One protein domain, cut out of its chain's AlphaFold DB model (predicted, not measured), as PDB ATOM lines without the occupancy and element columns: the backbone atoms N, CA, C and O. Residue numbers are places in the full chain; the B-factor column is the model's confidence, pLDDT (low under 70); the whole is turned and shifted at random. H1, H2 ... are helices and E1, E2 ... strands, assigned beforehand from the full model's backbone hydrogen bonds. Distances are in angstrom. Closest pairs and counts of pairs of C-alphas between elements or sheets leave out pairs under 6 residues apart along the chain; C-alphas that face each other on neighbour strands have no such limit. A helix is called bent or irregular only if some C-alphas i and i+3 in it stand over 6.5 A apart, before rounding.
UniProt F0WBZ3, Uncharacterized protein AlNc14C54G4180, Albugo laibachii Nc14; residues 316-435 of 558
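This is residues 316 to 435 of the 558 residues of the protein "Uncharacterized protein AlNc14C54G4180" of Albugo laibachii Nc14 (UniProt F0WBZ3). A long helix, H1, meets H5 near the end of the one and the start of the other as a narrow V, and H2 runs from H1's end across to touch H5, each of the three touching the other two at crossed angles. The helical hairpin H3 and H4 packs by its H3 near H2 at the end of the body away from residue 316, the small strand hairpin E1 and E2 packs by its E2 on H5, and residues 316 to 327 of H1 stick out as a free arm. The printed part has 120 residues, with five named helices and two named strands in the order H1, H2, E1, E2, H3, H4, H5; the class is mostly helix, and the two-stranded sheet, order E1 - E2, is antiparallel. The whole is compact, with a radius of gyration of the C-alphas of 15.2 A, yet elongated in outline, spanning 50 by 29 by 27 A.

H1, residues 316 to 340, touches H2, residues 346 to 364, at a steep tilt of 62 degrees, opposite ways. They touch with residues 336 to 340 of H1 and 346 to 353 of H2 alone, and the closest C-alphas, those of Leu 340 and Ala 349, are 5.3 A apart. H1 also touches H5, residues 416 to 434, with its residues 329 to 339 alone, opposite ways at a tilt of 37 degrees, only just steep; the closest C-alphas are those of Ala 336 and Ala 417, 4.6 A apart. H2 touches H5 the same way at a steep tilt of 40 degrees, with residues 356 to 364 of H2 and 422 to 429 of H5; the closest C-alphas are those of Ile 360 and Trp 426, 6.8 A apart. E1, residues 371 to 373, and E2, residues 379 to 381, form an antiparallel hairpin, their directions at 155 degrees. N 372 and O 380 are 2.9 A apart, within hydrogen-bond range, as are N 380 and O 372, at 2.9 A. The closest C-alphas of E2 and H5, those of Leu 379 and Gln 423, are 6.6 A apart. H3, residues 383 to 393, is close to H2 but not clearly touching it, with the C-alphas of Ile 352 and Val 390 7.7 A apart. H3 and H4, residues 399 to 405, touch as a hairpin, opposite ways at a tilt of 37 degrees, only just steep; the closest C-alphas, those of Ser 383 and Phe 405, are 6.3 A apart. H4 and H5 are apart, as are H3 and H5. In H1, H2 and H3 every O i to N i+4 pair is within hydrogen-bond range; in H5 14 of 15 are, and in H4 0 of 3, beside 3 of 4 O i to N i+3 pairs.

H1 begins at C-alpha 316, (-8.541, 20.439, 25.189), and measures 36.7 A from first to last C-alpha. H2 measures 27.2 A and begins at C-alpha 346, (20.560, 7.654, 43.519). E1 measures 7.0 A and E2 6.6 A. H3 measures 15.1 A and H4 11.9 A; H4 is only just irregular, with C-alphas 399 and 402 6.51 A apart. H5 measures 26.6 A and ends at C-alpha 434, (6.482, 9.755, 11.908).

The two C-alphas farthest apart are those of Ser 316 and Thr 399, 49.8 A. Without residues 316 to 327, which stand free, the body spans 43 by 27 by 26 A. The printed part has no cut and no long link; the links H2 to E1 and H4 to H5 are short, and the others are tight. The mean pLDDT of the printed part is 88.2, and it is under 70 in residues 316 to 321 and 433 to 435.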
ATOM      1  N   SER A 316      -8.479  20.869  23.788       58.78
ATOM      2  CA  SER A 316      -8.541  20.439  25.189       58.78
ATOM      3  C   SER A 316      -8.215  18.948  25.338       58.78
ATOM      4  O   SER A 316      -7.401  18.576  26.183       58.78
ATOM      5  N   MET A 317      -8.762  18.088  24.470       58.72
ATOM      6  CA  MET A 317      -8.425  16.660  24.453       58.72
ATOM      7  C   MET A 317      -6.931  16.430  24.185       58.72
ATOM      8  O   MET A 317      -6.306  15.707  24.963       58.72
ATOM      9  N   ASP A 318      -6.340  17.105  23.195       61.34
ATOM     10  CA  ASP A 318      -4.905  17.005  22.883       61.34
ATOM     11  C   ASP A 318      -4.018  17.419  24.071       61.34
ATOM     12  O   ASP A 318      -3.061  16.719  24.413       61.34
ATOM     13  N   ILE A 319      -4.373  18.503  24.774       65.94
ATOM     14  CA  ILE A 319      -3.679  18.934  25.999       65.94
ATOM     15  C   ILE A 319      -3.780  17.856  27.090       65.94
ATOM     16  O   ILE A 319      -2.768  17.515  27.706       65.94
ATOM     17  N   THR A 320      -4.960  17.261  27.312       65.69
ATOM     18  CA  THR A 320      -5.106  16.197  28.326       65.69
ATOM     19  C   THR A 320      -4.363  14.909  27.961       65.69
ATOM     20  O   THR A 320      -3.873  14.221  28.857       65.69
ATOM     21  N   LEU A 321      -4.244  14.575  26.672       64.62
ATOM     22  CA  LEU A 321      -3.475  13.420  26.195       64.62
ATOM     23  C   LEU A 321      -1.967  13.657  26.357       64.62
ATOM     24  O   LEU A 321      -1.277  12.801  26.906       64.62
ATOM     25  N   SER A 322      -1.483  14.845  25.987       71.50
ATOM     26  CA  SER A 322      -0.093  15.280  26.190       71.50
ATOM     27  C   SER A 322       0.297  15.331  27.676       71.50
ATOM     28  O   SER A 322       1.379  14.898  28.077       71.50
ATOM     29  N   GLN A 323      -0.614  15.773  28.549       71.06
ATOM     30  CA  GLN A 323      -0.381  15.742  29.993       71.06
ATOM     31  C   GLN A 323      -0.330  14.303  30.538       71.06
ATOM     32  O   GLN A 323       0.541  13.988  31.350       71.06
ATOM     33  N   LYS A 324      -1.213  13.409  30.068       73.38
ATOM     34  CA  LYS A 324      -1.204  11.984  30.447       73.38
ATOM     35  C   LYS A 324       0.070  11.271  29.990       73.38
ATOM     36  O   LYS A 324       0.643  10.528  30.787       73.38
ATOM     37  N   SER A 325       0.546  11.512  28.765       77.88
ATOM     38  CA  SER A 325       1.798  10.917  28.277       77.88
ATOM     39  C   SER A 325       3.008  11.422  29.067       77.88
ATOM     40  O   SER A 325       3.850  10.617  29.462       77.88
ATOM     41  N   ARG A 326       3.054  12.717  29.422       80.31
ATOM     42  CA  ARG A 326       4.107  13.284  30.284       80.31
ATOM     43  C   ARG A 326       4.136  12.652  31.681       80.31
ATOM     44  O   ARG A 326       5.217  12.312  32.161       80.31
ATOM     45  N   VAL A 327       2.978  12.456  32.318       84.25
ATOM     46  CA  VAL A 327       2.881  11.793  33.635       84.25
ATOM     47  C   VAL A 327       3.294  10.320  33.547       84.25
ATOM     48  O   VAL A 327       4.042   9.837  34.396       84.25
ATOM     49  N   LEU A 328       2.870   9.605  32.501       87.94
ATOM     50  CA  LEU A 328       3.276   8.217  32.260       87.94
ATOM     51  C   LEU A 328       4.796   8.100  32.046       87.94
ATOM     52  O   LEU A 328       5.437   7.253  32.665       87.94
ATOM     53  N   ALA A 329       5.387   9.002  31.258       88.56
ATOM     54  CA  ALA A 329       6.828   9.058  31.027       88.56
ATOM     55  C   ALA A 329       7.625   9.325  32.318       88.56
ATOM     56  O   ALA A 329       8.653   8.686  32.563       88.56
ATOM     57  N   GLN A 330       7.140  10.231  33.176       90.50
ATOM     58  CA  GLN A 330       7.731  10.485  34.493       90.50
ATOM     59  C   GLN A 330       7.641   9.254  35.404       90.50
ATOM     60  O   GLN A 330       8.650   8.861  35.986       90.50
ATOM     61  N   ASN A 331       6.481   8.593  35.472       93.56
ATOM     62  CA  ASN A 331       6.290   7.396  36.295       93.56
ATOM     63  C   ASN A 331       7.210   6.237  35.878       93.56
ATOM     64  O   ASN A 331       7.790   5.580  36.742       93.56
ATOM     65  N   ILE A 332       7.389   6.007  34.572       94.56
ATOM     66  CA  ILE A 332       8.337   5.007  34.054       94.56
ATOM     67  C   ILE A 332       9.777   5.383  34.432       94.56
ATOM     68  O   ILE A 332      10.506   4.543  34.954       94.56
ATOM     69  N   SER A 333      10.165   6.649  34.248       94.50
ATOM     70  CA  SER A 333      11.508   7.144  34.596       94.50
ATOM     71  C   SER A 333      11.833   6.942  36.082       94.50
ATOM     72  O   SER A 333      12.890   6.414  36.417       94.50
ATOM     73  N   VAL A 334      10.898   7.293  36.973       95.38
ATOM     74  CA  VAL A 334      11.039   7.103  38.427       95.38
ATOM     75  C   VAL A 334      11.076   5.619  38.798       95.38
ATOM     76  O   VAL A 334      11.827   5.231  39.691       95.38
ATOM     77  N   ARG A 335      10.301   4.759  38.121       96.19
ATOM     78  CA  ARG A 335      10.326   3.309  38.369       96.19
ATOM     79  C   ARG A 335      11.664   2.685  37.960       96.19
ATOM     80  O   ARG A 335      12.188   1.875  38.717       96.19
ATOM     81  N   ALA A 336      12.224   3.089  36.819       96.50
ATOM     82  CA  ALA A 336      13.540   2.648  36.359       96.50
ATOM     83  C   ALA A 336      14.664   3.114  37.300       96.50
ATOM     84  O   ALA A 336      15.536   2.327  37.656       96.50
ATOM     85  N   GLN A 337      14.599   4.367  37.771       96.62
ATOM     86  CA  GLN A 337      15.542   4.898  38.760       96.62
ATOM     87  C   GLN A 337      15.505   4.077  40.060       96.62
ATOM     88  O   GLN A 337      16.536   3.557  40.482       96.62
ATOM     89  N   ARG A 338      14.311   3.862  40.630       96.12
ATOM     90  CA  ARG A 338      14.119   3.059  41.852       96.12
ATOM     91  C   ARG A 338      14.529   1.596  41.713       96.12
ATOM     92  O   ARG A 338      14.796   0.940  42.714       96.12
ATOM     93  N   GLU A 339      14.527   1.051  40.500       95.75
ATOM     94  CA  GLU A 339      15.017  -0.302  40.243       95.75
ATOM     95  C   GLU A 339      16.546  -0.371  40.308       95.75
ATOM     96  O   GLU A 339      17.080  -1.269  40.952       95.75
ATOM     97  N   LEU A 340      17.238   0.612  39.726       95.44
ATOM     98  CA  LEU A 340      18.695   0.746  39.821       95.44
ATOM     99  C   LEU A 340      19.152   1.045  41.262       95.44
ATOM    100  O   LEU A 340      20.121   0.454  41.736       95.44
ATOM    101  N   GLU A 341      18.414   1.887  41.992       95.69
ATOM    102  CA  GLU A 341      18.659   2.225  43.408       95.69
ATOM    103  C   GLU A 341      18.606   1.019  44.366       95.69
ATOM    104  O   GLU A 341      19.098   1.106  45.488       95.69
ATOM    105  N   LYS A 342      18.073  -0.138  43.943       94.56
ATOM    106  CA  LYS A 342      18.150  -1.384  44.731       94.56
ATOM    107  C   LYS A 342      19.592  -1.866  44.937       94.56
ATOM    108  O   LYS A 342      19.848  -2.573  45.907       94.56
ATOM    109  N   ALA A 343      20.508  -1.524  44.024       92.69
ATOM    110  CA  ALA A 343      21.920  -1.922  44.081       92.69
ATOM    111  C   ALA A 343      22.909  -0.744  43.982       92.69
ATOM    112  O   ALA A 343      24.112  -0.965  44.107       92.69
ATOM    113  N   LEU A 344      22.429   0.483  43.747       94.44
ATOM    114  CA  LEU A 344      23.238   1.677  43.481       94.44
ATOM    115  C   LEU A 344      22.818   2.877  44.330       94.44
ATOM    116  O   LEU A 344      21.732   2.910  44.901       94.44
ATOM    117  N   THR A 345      23.664   3.910  44.355       94.62
ATOM    118  CA  THR A 345      23.249   5.226  44.852       94.62
ATOM    119  C   THR A 345      22.289   5.901  43.863       94.62
ATOM    120  O   THR A 345      22.357   5.655  42.657       94.62
ATOM    121  N   GLU A 346      21.434   6.805  44.353       94.81
ATOM    122  CA  GLU A 346      20.560   7.654  43.519       94.81
ATOM    123  C   GLU A 346      21.352   8.379  42.412       94.81
ATOM    124  O   GLU A 346      20.934   8.424  41.253       94.81
ATOM    125  N   TYR A 347      22.540   8.894  42.743       94.12
ATOM    126  CA  TYR A 347      23.409   9.579  41.787       94.12
ATOM    127  C   TYR A 347      23.856   8.655  40.644       94.12
ATOM    128  O   TYR A 347      23.758   9.029  39.472       94.12
ATOM    129  N   ASP A 348      24.307   7.442  40.971       93.50
ATOM    130  CA  ASP A 348      24.758   6.468  39.973       93.50
ATOM    131  C   ASP A 348      23.584   5.960  39.124       93.50
ATOM    132  O   ASP A 348      23.709   5.867  37.904       93.50
ATOM    133  N   ALA A 349      22.414   5.735  39.731       95.19
ATOM    134  CA  ALA A 349      21.184   5.380  39.021       95.19
ATOM    135  C   ALA A 349      20.792   6.448  37.979       95.19
ATOM    136  O   ALA A 349      20.570   6.130  36.808       95.19
ATOM    137  N   ILE A 350      20.787   7.732  38.363       94.12
ATOM    138  CA  ILE A 350      20.530   8.858  37.445       94.12
ATOM    139  C   ILE A 350      21.593   8.923  36.337       94.12
ATOM    140  O   ILE A 350      21.273   9.184  35.171       94.12
ATOM    141  N   MET A 351      22.862   8.683  36.668       94.44
ATOM    142  CA  MET A 351      23.954   8.689  35.693       94.44
ATOM    143  C   MET A 351      23.870   7.525  34.695       94.44
ATOM    144  O   MET A 351      24.162   7.733  33.514       94.44
ATOM    145  N   ILE A 352      23.405   6.347  35.117       94.69
ATOM    146  CA  ILE A 352      23.134   5.210  34.229       94.69
ATOM    147  C   ILE A 352      21.905   5.471  33.354       94.69
ATOM    148  O   ILE A 352      21.977   5.214  32.156       94.69
ATOM    149  N   LEU A 353      20.823   6.078  33.856       95.81
ATOM    150  CA  LEU A 353      19.693   6.479  32.997       95.81
ATOM    151  C   LEU A 353      20.121   7.489  31.916       95.81
ATOM    152  O   LEU A 353      19.757   7.356  30.747       95.81
ATOM    153  N   ARG A 354      20.990   8.447  32.264       93.88
ATOM    154  CA  ARG A 354      21.630   9.353  31.286       93.88
ATOM    155  C   ARG A 354      22.567   8.625  30.316       93.88
ATOM    156  O   ARG A 354      22.767   9.095  29.194       93.88
ATOM    157  N   TYR A 355      23.157   7.501  30.726       94.19
ATOM    158  CA  TYR A 355      23.924   6.632  29.837       94.19
ATOM    159  C   TYR A 355      23.010   5.887  28.858       94.19
ATOM    160  O   TYR A 355      23.281   5.901  27.660       94.19
ATOM    161  N   VAL A 356      21.892   5.337  29.341       93.81
ATOM    162  CA  VAL A 356      20.850   4.693  28.526       93.81
ATOM    163  C   VAL A 356      20.313   5.658  27.468       93.81
ATOM    164  O   VAL A 356      20.239   5.288  26.301       93.81
ATOM    165  N   ASP A 357      20.070   6.927  27.802       93.19
ATOM    166  CA  ASP A 357      19.691   7.939  26.802       93.19
ATOM    167  C   ASP A 357      20.727   8.089  25.677       93.19
ATOM    168  O   ASP A 357      20.380   8.154  24.494       93.19
ATOM    169  N   ARG A 358      22.024   8.102  26.004       89.56
ATOM    170  CA  ARG A 358      23.096   8.129  24.990       89.56
ATOM    171  C   ARG A 358      23.171   6.824  24.202       89.56
ATOM    172  O   ARG A 358      23.445   6.860  23.005       89.56
ATOM    173  N   PHE A 359      22.920   5.693  24.851       88.88
ATOM    174  CA  PHE A 359      22.890   4.375  24.231       88.88
ATOM    175  C   PHE A 359      21.741   4.245  23.218       88.88
ATOM    176  O   PHE A 359      21.958   3.811  22.090       88.88
ATOM    177  N   ILE A 360      20.546   4.740  23.538       90.88
ATOM    178  CA  ILE A 360      19.410   4.758  22.607       90.88
ATOM    179  C   ILE A 360      19.708   5.667  21.406       90.88
ATOM    180  O   ILE A 360      19.388   5.312  20.275       90.88
ATOM    181  N   ASN A 361      20.428   6.779  21.592       88.56
ATOM    182  CA  ASN A 361      20.918   7.583  20.464       88.56
ATOM    183  C   ASN A 361      21.918   6.815  19.561       88.56
ATOM    184  O   ASN A 361      21.874   6.977  18.336       88.56
ATOM    185  N   LYS A 362      22.772   5.932  20.114       86.25
ATOM    186  CA  LYS A 362      23.591   4.991  19.312       86.25
ATOM    187  C   LYS A 362      22.705   4.038  18.495       86.25
ATOM    188  O   LYS A 362      22.985   3.810  17.316       86.25
ATOM    189  N   ALA A 363      21.615   3.545  19.091       86.31
ATOM    190  CA  ALA A 363      20.668   2.653  18.426       86.31
ATOM    191  C   ALA A 363      19.894   3.340  17.287       86.31
ATOM    192  O   ALA A 363      19.840   2.829  16.167       86.31
ATOM    193  N   VAL A 364      19.384   4.553  17.524       85.31
ATOM    194  CA  VAL A 364      18.684   5.385  16.523       85.31
ATOM    195  C   VAL A 364      19.578   5.724  15.322       85.31
ATOM    196  O   VAL A 364      19.076   5.858  14.202       85.31
ATOM    197  N   THR A 365      20.894   5.838  15.533       83.06
ATOM    198  CA  THR A 365      21.897   6.077  14.477       83.06
ATOM    199  C   THR A 365      22.425   4.797  13.818       83.06
ATOM    200  O   THR A 365      23.303   4.878  12.960       83.06
ATOM    201  N   LYS A 366      21.870   3.622  14.160       81.50
ATOM    202  CA  LYS A 366      22.272   2.294  13.656       81.50
ATOM    203  C   LYS A 366      23.764   1.976  13.859       81.50
ATOM    204  O   LYS A 366      24.354   1.241  13.071       81.50
ATOM    205  N   THR A 367      24.386   2.531  14.900       74.81
ATOM    206  CA  THR A 367      25.789   2.225  15.222       74.81
ATOM    207  C   THR A 367      25.880   0.897  15.982       74.81
ATOM    208  O   THR A 367      25.169   0.739  16.968       74.81
ATOM    209  N   PRO A 368      26.722  -0.065  15.559       73.31
ATOM    210  CA  PRO A 368      26.734  -1.409  16.140       73.31
ATOM    211  C   PRO A 368      27.013  -1.378  17.650       73.31
ATOM    212  O   PRO A 368      27.907  -0.664  18.108       73.31
ATOM    213  N   GLY A 369      26.261  -2.174  18.413       80.19
ATOM    214  CA  GLY A 369      26.315  -2.221  19.875       80.19
ATOM    215  C   GLY A 369      25.631  -3.466  20.445       80.19
ATOM    216  O   GLY A 369      25.343  -4.415  19.718       80.19
ATOM    217  N   CYS A 370      25.368  -3.471  21.751       85.12
ATOM    218  CA  CYS A 370      24.708  -4.566  22.471       85.12
ATOM    219  C   CYS A 370      23.173  -4.527  22.377       85.12
ATOM    220  O   CYS A 370      22.476  -4.643  23.379       85.12
ATOM    221  N   TYR A 371      22.633  -4.339  21.175       91.44
ATOM    222  CA  TYR A 371      21.191  -4.289  20.947       91.44
ATOM    223  C   TYR A 371      20.818  -4.875  19.579       91.44
ATOM    224  O   TYR A 371      21.630  -4.883  18.650       91.44
ATOM    225  N   TRP A 372      19.569  -5.308  19.440       90.12
ATOM    226  CA  TRP A 372      18.945  -5.636  18.160       90.12
ATOM    227  C   TRP A 372      17.513  -5.099  18.124       90.12
ATOM    228  O   TRP A 372      16.901  -4.839  19.159       90.12
ATOM    229  N   ILE A 373      16.984  -4.890  16.922       90.44
ATOM    230  CA  ILE A 373      15.591  -4.482  16.726       90.44
ATOM    231  C   ILE A 373      14.841  -5.740  16.294       90.44
ATOM    232  O   ILE A 373      15.222  -6.354  15.300       90.44
ATOM    233  N   GLY A 374      13.841  -6.155  17.072       88.81
ATOM    234  CA  GLY A 374      12.987  -7.293  16.729       88.81
ATOM    235  C   GLY A 374      11.975  -6.939  15.635       88.81
ATOM    236  O   GLY A 374      11.755  -5.762  15.350       88.81
ATOM    237  N   ASP A 375      11.308  -7.945  15.068       86.44
ATOM    238  CA  ASP A 375      10.321  -7.757  13.986       86.44
ATOM    239  C   ASP A 375       9.136  -6.866  14.403       86.44
ATOM    240  O   ASP A 375       8.587  -6.125  13.593       86.44
ATOM    241  N   ASN A 376       8.811  -6.851  15.702       88.75
ATOM    242  CA  ASN A 376       7.819  -5.960  16.319       88.75
ATOM    243  C   ASN A 376       8.325  -4.508  16.495       88.75
ATOM    244  O   ASN A 376       7.743  -3.734  17.251       88.75
ATOM    245  N   GLU A 377       9.459  -4.160  15.878       86.12
ATOM    246  CA  GLU A 377      10.186  -2.890  16.007       86.12
ATOM    247  C   GLU A 377      10.611  -2.535  17.448       86.12
ATOM    248  O   GLU A 377      10.963  -1.389  17.740       86.12
ATOM    249  N   HIS A 378      10.608  -3.531  18.335       89.88
ATOM    250  CA  HIS A 378      11.011  -3.446  19.736       89.88
ATOM    251  C   HIS A 378      12.539  -3.423  19.857       89.88
ATOM    252  O   HIS A 378      13.226  -4.202  19.185       89.88
ATOM    253  N   LEU A 379      13.087  -2.551  20.707       92.62
ATOM    254  CA  LEU A 379      14.534  -2.441  20.902       92.62
ATOM    255  C   LEU A 379      14.979  -3.397  22.012       92.62
ATOM    256  O   LEU A 379      14.826  -3.088  23.187       92.62
ATOM    257  N   HIS A 380      15.540  -4.548  21.658       91.94
ATOM    258  CA  HIS A 380      16.068  -5.504  22.630       91.94
ATOM    259  C   HIS A 380      17.536  -5.201  22.948       91.94
ATOM    260  O   HIS A 380      18.317  -4.903  22.043       91.94
ATOM    261  N   ILE A 381      17.916  -5.301  24.223       93.50
ATOM    262  CA  ILE A 381      19.284  -5.063  24.705       93.50
ATOM    263  C   ILE A 381      19.876  -6.367  25.256       93.50
ATOM    264  O   ILE A 381      19.264  -7.052  26.075       93.50
ATOM    265  N   ASP A 382      21.093  -6.692  24.821       93.38
ATOM    266  CA  ASP A 382      21.911  -7.772  25.375       93.38
ATOM    267  C   ASP A 382      22.419  -7.340  26.757       93.38
ATOM    268  O   ASP A 382      23.252  -6.440  26.876       93.38
ATOM    269  N   SER A 383      21.880  -7.966  27.803       93.31
ATOM    270  CA  SER A 383      22.115  -7.576  29.199       93.31
ATOM    271  C   SER A 383      23.553  -7.800  29.654       93.31
ATOM    272  O   SER A 383      24.095  -6.962  30.372       93.31
ATOM    273  N   GLU A 384      24.193  -8.882  29.202       92.19
ATOM    274  CA  GLU A 384      25.582  -9.203  29.544       92.19
ATOM    275  C   GLU A 384      26.529  -8.164  28.938       92.19
ATOM    276  O   GLU A 384      27.367  -7.574  29.625       92.19
ATOM    277  N   ARG A 385      26.353  -7.868  27.645       90.31
ATOM    278  CA  ARG A 385      27.188  -6.876  26.956       90.31
ATOM    279  C   ARG A 385      26.887  -5.442  27.386       90.31
ATOM    280  O   ARG A 385      27.799  -4.618  27.404       90.31
ATOM    281  N   PHE A 386      25.635  -5.123  27.715       93.00
ATOM    282  CA  PHE A 386      25.265  -3.818  28.263       93.00
ATOM    283  C   PHE A 386      25.906  -3.588  29.632       93.00
ATOM    284  O   PHE A 386      26.510  -2.537  29.837       93.00
ATOM    285  N   LEU A 387      25.850  -4.581  30.528       92.94
ATOM    286  CA  LEU A 387      26.533  -4.517  31.818       92.94
ATOM    287  C   LEU A 387      28.039  -4.288  31.634       92.94
ATOM    288  O   LEU A 387      28.577  -3.364  32.234       92.94
ATOM    289  N   ALA A 388      28.700  -5.038  30.746       90.19
ATOM    290  CA  ALA A 388      30.129  -4.863  30.476       90.19
ATOM    291  C   ALA A 388      30.484  -3.451  29.951       90.19
ATOM    292  O   ALA A 388      31.475  -2.859  30.380       90.19
ATOM    293  N   GLU A 389      29.666  -2.868  29.063       91.25
ATOM    294  CA  GLU A 389      29.858  -1.491  28.568       91.25
ATOM    295  C   GLU A 389      29.630  -0.436  29.676       91.25
ATOM    296  O   GLU A 389      30.295   0.608  29.716       91.25
ATOM    297  N   VAL A 390      28.708  -0.713  30.603       91.75
ATOM    298  CA  VAL A 390      28.431   0.116  31.782       91.75
ATOM    299  C   VAL A 390      29.571   0.017  32.806       91.75
ATOM    300  O   VAL A 390      30.048   1.054  33.259       91.75
ATOM    301  N   GLU A 391      30.104  -1.171  33.094       92.12
ATOM    302  CA  GLU A 391      31.271  -1.368  33.972       92.12
ATOM    303  C   GLU A 391      32.562  -0.747  33.397       92.12
ATOM    304  O   GLU A 391      33.329  -0.117  34.133       92.12
ATOM    305  N   GLU A 392      32.780  -0.805  32.073       89.31
ATOM    306  CA  GLU A 392      33.875  -0.064  31.415       89.31
ATOM    307  C   GLU A 392      33.693   1.461  31.562       89.31
ATOM    308  O   GLU A 392      34.666   2.214  31.663       89.31
ATOM    309  N   THR A 393      32.448   1.944  31.592       89.81
ATOM    310  CA  THR A 393      32.135   3.376  31.700       89.81
ATOM    311  C   THR A 393      32.204   3.896  33.142       89.81
ATOM    312  O   THR A 393      32.639   5.032  33.358       89.81
ATOM    313  N   PHE A 394      31.799   3.083  34.120       90.88
ATOM    314  CA  PHE A 394      31.628   3.451  35.526       90.88
ATOM    315  C   PHE A 394      32.508   2.573  36.433       90.88
ATOM    316  O   PHE A 394      32.071   1.579  37.003       90.88
ATOM    317  N   HIS A 395      33.760   2.989  36.637       80.69
ATOM    318  CA  HIS A 395      34.780   2.241  37.397       80.69
ATOM    319  C   HIS A 395      34.539   2.109  38.923       80.69
ATOM    320  O   HIS A 395      35.471   1.780  39.656       80.69
ATOM    321  N   ALA A 396      33.347   2.440  39.425       86.62
ATOM    322  CA  ALA A 396      33.026   2.509  40.855       86.62
ATOM    323  C   ALA A 396      31.713   1.787  41.221       86.62
ATOM    324  O   ALA A 396      31.159   2.032  42.291       86.62
ATOM    325  N   LEU A 397      31.204   0.920  40.341       89.25
ATOM    326  CA  LEU A 397      29.971   0.177  40.597       89.25
ATOM    327  C   LEU A 397      30.177  -0.903  41.682       89.25
ATOM    328  O   LEU A 397      31.215  -1.572  41.689       89.25
ATOM    329  N   PRO A 398      29.207  -1.103  42.594       90.56
ATOM    330  CA  PRO A 398      29.203  -2.217  43.538       90.56
ATOM    331  C   PRO A 398      29.184  -3.572  42.825       90.56
ATOM    332  O   PRO A 398      28.514  -3.741  41.809       90.56
ATOM    333  N   THR A 399      29.828  -4.581  43.411       86.62
ATOM    334  CA  THR A 399      29.850  -5.954  42.865       86.62
ATOM    335  C   THR A 399      28.466  -6.603  42.775       86.62
ATOM    336  O   THR A 399      28.277  -7.516  41.982       86.62
ATOM    337  N   THR A 400      27.496  -6.121  43.558       90.75
ATOM    338  CA  THR A 400      26.085  -6.543  43.530       90.75
ATOM    339  C   THR A 400      25.293  -5.952  42.361       90.75
ATOM    340  O   THR A 400      24.133  -6.301  42.166       90.75
ATOM    341  N   PHE A 401      25.869  -5.037  41.573       93.06
ATOM    342  CA  PHE A 401      25.174  -4.439  40.431       93.06
ATOM    343  C   PHE A 401      24.887  -5.466  39.324       93.06
ATOM    344  O   PHE A 401      23.814  -5.439  38.721       93.06
ATOM    345  N   ALA A 402      25.796  -6.425  39.121       92.81
ATOM    346  CA  ALA A 402      25.615  -7.520  38.170       92.81
ATOM    347  C   ALA A 402      24.396  -8.407  38.490       92.81
ATOM    348  O   ALA A 402      23.815  -8.997  37.578       92.81
ATOM    349  N   ASP A 403      23.979  -8.470  39.759       93.38
ATOM    350  CA  ASP A 403      22.834  -9.272  40.198       93.38
ATOM    351  C   ASP A 403      21.491  -8.671  39.745       93.38
ATOM    352  O   ASP A 403      20.514  -9.404  39.621       93.38
ATOM    353  N   LEU A 404      21.426  -7.369  39.417       94.06
ATOM    354  CA  LEU A 404      20.228  -6.766  38.807       94.06
ATOM    355  C   LEU A 404      19.958  -7.295  37.393       94.06
ATOM    356  O   LEU A 404      18.806  -7.331  36.969       94.06
ATOM    357  N   PHE A 405      21.006  -7.700  36.671       94.19
ATOM    358  CA  PHE A 405      20.914  -8.222  35.303       94.19
ATOM    359  C   PHE A 405      20.824  -9.750  35.264       94.19
ATOM    360  O   PHE A 405      20.932 -10.350  34.194       94.19
ATOM    361  N   LYS A 406      20.646 -10.403  36.418       93.12
ATOM    362  CA  LYS A 406      20.531 -11.858  36.521       93.12
ATOM    363  C   LYS A 406      19.223 -12.248  37.174       93.12
ATOM    364  O   LYS A 406      18.832 -11.746  38.223       93.12
ATOM    365  N   ASN A 407      18.551 -13.202  36.550       91.06
ATOM    366  CA  ASN A 407      17.348 -13.788  37.102       91.06
ATOM    367  C   ASN A 407      17.691 -14.702  38.295       91.06
ATOM    368  O   ASN A 407      18.848 -15.068  38.498       91.06
ATOM    369  N   ARG A 408      16.690 -15.176  39.053       88.44
ATOM    370  CA  ARG A 408      16.920 -16.116  40.183       88.44
ATOM    371  C   ARG A 408      17.621 -17.428  39.787       88.44
ATOM    372  O   ARG A 408      18.149 -18.118  40.651       88.44
ATOM    373  N   VAL A 409      17.593 -17.767  38.499       89.06
ATOM    374  CA  VAL A 409      18.228 -18.950  37.888       89.06
ATOM    375  C   VAL A 409      19.679 -18.662  37.444       89.06
ATOM    376  O   VAL A 409      20.414 -19.575  37.091       89.06
ATOM    377  N   GLY A 410      20.119 -17.398  37.485       88.62
ATOM    378  CA  GLY A 410      21.434 -16.945  37.016       88.62
ATOM    379  C   GLY A 410      21.484 -16.540  35.537       88.62
ATOM    380  O   GLY A 410      22.520 -16.064  35.082       88.62
ATOM    381  N   GLU A 411      20.382 -16.697  34.799       92.38
ATOM    382  CA  GLU A 411      20.256 -16.272  33.400       92.38
ATOM    383  C   GLU A 411      20.281 -14.745  33.266       92.38
ATOM    384  O   GLU A 411      19.653 -14.036  34.058       92.38
ATOM    385  N   TRP A 412      20.981 -14.244  32.246       92.62
ATOM    386  CA  TRP A 412      21.050 -12.818  31.936       92.62
ATOM    387  C   TRP A 412      19.692 -12.290  31.456       92.62
ATOM    388  O   TRP A 412      19.169 -12.749  30.441       92.62
ATOM    389  N   MET A 413      19.143 -11.296  32.153       93.38
ATOM    390  CA  MET A 413      17.917 -10.593  31.770       93.38
ATOM    391  C   MET A 413      18.050  -9.087  31.978       93.38
ATOM    392  O   MET A 413      18.808  -8.627  32.833       93.38
ATOM    393  N   PHE A 414      17.276  -8.315  31.218       94.44
ATOM    394  CA  PHE A 414      17.243  -6.865  31.359       94.44
ATOM    395  C   PHE A 414      16.163  -6.482  32.387       94.44
ATOM    396  O   PHE A 414      15.072  -7.046  32.315       94.44
ATOM    397  N   PRO A 415      16.417  -5.560  33.336       95.62
ATOM    398  CA  PRO A 415      15.425  -5.202  34.352       95.62
ATOM    399  C   PRO A 415      14.145  -4.609  33.741       95.62
ATOM    400  O   PRO A 415      14.225  -3.655  32.965       95.62
ATOM    401  N   ASP A 416      12.971  -5.123  34.121       95.25
ATOM    402  CA  ASP A 416      11.671  -4.767  33.521       95.25
ATOM    403  C   ASP A 416      11.387  -3.255  33.500       95.25
ATOM    404  O   ASP A 416      10.852  -2.723  32.524       95.25
ATOM    405  N   ALA A 417      11.713  -2.524  34.576       96.12
ATOM    406  CA  ALA A 417      11.471  -1.082  34.612       96.12
ATOM    407  C   ALA A 417      12.479  -0.312  33.749       96.12
ATOM    408  O   ALA A 417      12.137   0.741  33.205       96.12
ATOM    409  N   LEU A 418      13.699  -0.837  33.606       95.50
ATOM    410  CA  LEU A 418      14.713  -0.277  32.722       95.50
ATOM    411  C   LEU A 418      14.361  -0.541  31.251       95.50
ATOM    412  O   LEU A 418      14.499   0.374  30.443       95.50
ATOM    413  N   ASP A 419      13.831  -1.722  30.910       95.06
ATOM    414  CA  ASP A 419      13.303  -2.003  29.567       95.06
ATOM    415  C   ASP A 419      12.132  -1.070  29.237       95.06
ATOM    416  O   ASP A 419      12.154  -0.380  28.221       95.06
ATOM    417  N   ALA A 420      11.159  -0.926  30.143       95.81
ATOM    418  CA  ALA A 420      10.042   0.001  29.955       95.81
ATOM    419  C   ALA A 420      10.506   1.453  29.700       95.81
ATOM    420  O   ALA A 420       9.892   2.171  28.906       95.81
ATOM    421  N   TYR A 421      11.604   1.888  30.330       96.62
ATOM    422  CA  TYR A 421      12.234   3.183  30.056       96.62
ATOM    423  C   TYR A 421      12.913   3.238  28.681       96.62
ATOM    424  O   TYR A 421      12.763   4.230  27.963       96.62
ATOM    425  N   VAL A 422      13.614   2.170  28.288       95.69
ATOM    426  CA  VAL A 422      14.212   2.031  26.953       95.69
ATOM    427  C   VAL A 422      13.138   2.106  25.870       95.69
ATOM    428  O   VAL A 422      13.268   2.924  24.958       95.69
ATOM    429  N   GLN A 423      12.046   1.345  25.997       95.25
ATOM    430  CA  GLN A 423      10.954   1.354  25.023       95.25
ATOM    431  C   GLN A 423      10.229   2.701  24.978       95.25
ATOM    432  O   GLN A 423       9.952   3.206  23.892       95.25
ATOM    433  N   LEU A 424       9.984   3.344  26.127       94.81
ATOM    434  CA  LEU A 424       9.424   4.701  26.182       94.81
ATOM    435  C   LEU A 424      10.261   5.689  25.353       94.81
ATOM    436  O   LEU A 424       9.720   6.441  24.537       94.81
ATOM    437  N   LYS A 425      11.585   5.696  25.554       94.00
ATOM    438  CA  LYS A 425      12.503   6.583  24.826       94.00
ATOM    439  C   LYS A 425      12.604   6.207  23.348       94.00
ATOM    440  O   LYS A 425      12.545   7.096  22.502       94.00
ATOM    441  N   TRP A 426      12.697   4.919  23.025       93.94
ATOM    442  CA  TRP A 426      12.711   4.418  21.649       93.94
ATOM    443  C   TRP A 426      11.450   4.826  20.877       93.94
ATOM    444  O   TRP A 426      11.555   5.438  19.814       93.94
ATOM    445  N   ASN A 427      10.265   4.599  21.449       91.50
ATOM    446  CA  ASN A 427       8.986   4.985  20.855       91.50
ATOM    447  C   ASN A 427       8.882   6.505  20.667       91.50
ATOM    448  O   ASN A 427       8.516   6.951  19.582       91.50
ATOM    449  N   SER A 428       9.336   7.303  21.643       90.06
ATOM    450  CA  SER A 428       9.406   8.772  21.510       90.06
ATOM    451  C   SER A 428      10.245   9.210  20.295       90.06
ATOM    452  O   SER A 428       9.859  10.119  19.558       90.06
ATOM    453  N   PHE A 429      11.381   8.547  20.032       87.88
ATOM    454  CA  PHE A 429      12.204   8.814  18.843       87.88
ATOM    455  C   PHE A 429      11.546   8.371  17.529       87.88
ATOM    456  O   PHE A 429      11.851   8.940  16.475       87.88
ATOM    457  N   ARG A 430      10.677   7.356  17.561       85.88
ATOM    458  CA  ARG A 430       9.925   6.896  16.387       85.88
ATOM    459  C   ARG A 430       8.760   7.829  16.063       85.88
ATOM    460  O   ARG A 430       8.648   8.261  14.920       85.88
ATOM    461  N   GLU A 431       7.966   8.213  17.058       82.56
ATOM    462  CA  GLU A 431       6.853   9.165  16.913       82.56
ATOM    463  C   GLU A 431       7.316  10.518  16.343       82.56
ATOM    464  O   GLU A 431       6.675  11.066  15.440       82.56
ATOM    465  N   TRP A 432       8.488  11.001  16.777       73.38
ATOM    466  CA  TRP A 432       9.123  12.208  16.231       73.38
ATOM    467  C   TRP A 432       9.461  12.097  14.733       73.38
ATOM    468  O   TRP A 432       9.412  13.087  14.010       73.38
ATOM    469  N   LYS A 433       9.818  10.905  14.238       68.38
ATOM    470  CA  LYS A 433      10.107  10.686  12.807       68.38
ATOM    471  C   LYS A 433       8.844  10.492  11.968       68.38
ATOM    472  O   LYS A 433       8.883  10.746  10.767       68.38
ATOM    473  N   SER A 434       7.754  10.037  12.584       61.50
ATOM    474  CA  SER A 434       6.482   9.755  11.908       61.50
ATOM    475  C   SER A 434       5.563  10.973  11.784       61.50
ATOM    476  O   SER A 434       4.643  10.957  10.969       61.50
ATOM    477  N   THR A 435       5.793  12.038  12.558       50.84
ATOM    478  CA  THR A 435       5.063  13.303  12.417       50.84
ATOM    479  C   THR A 435       5.751  14.218  11.390       50.84
ATOM    480  O   THR A 435       6.864  14.684  11.635       50.84
TER     481      THR A 435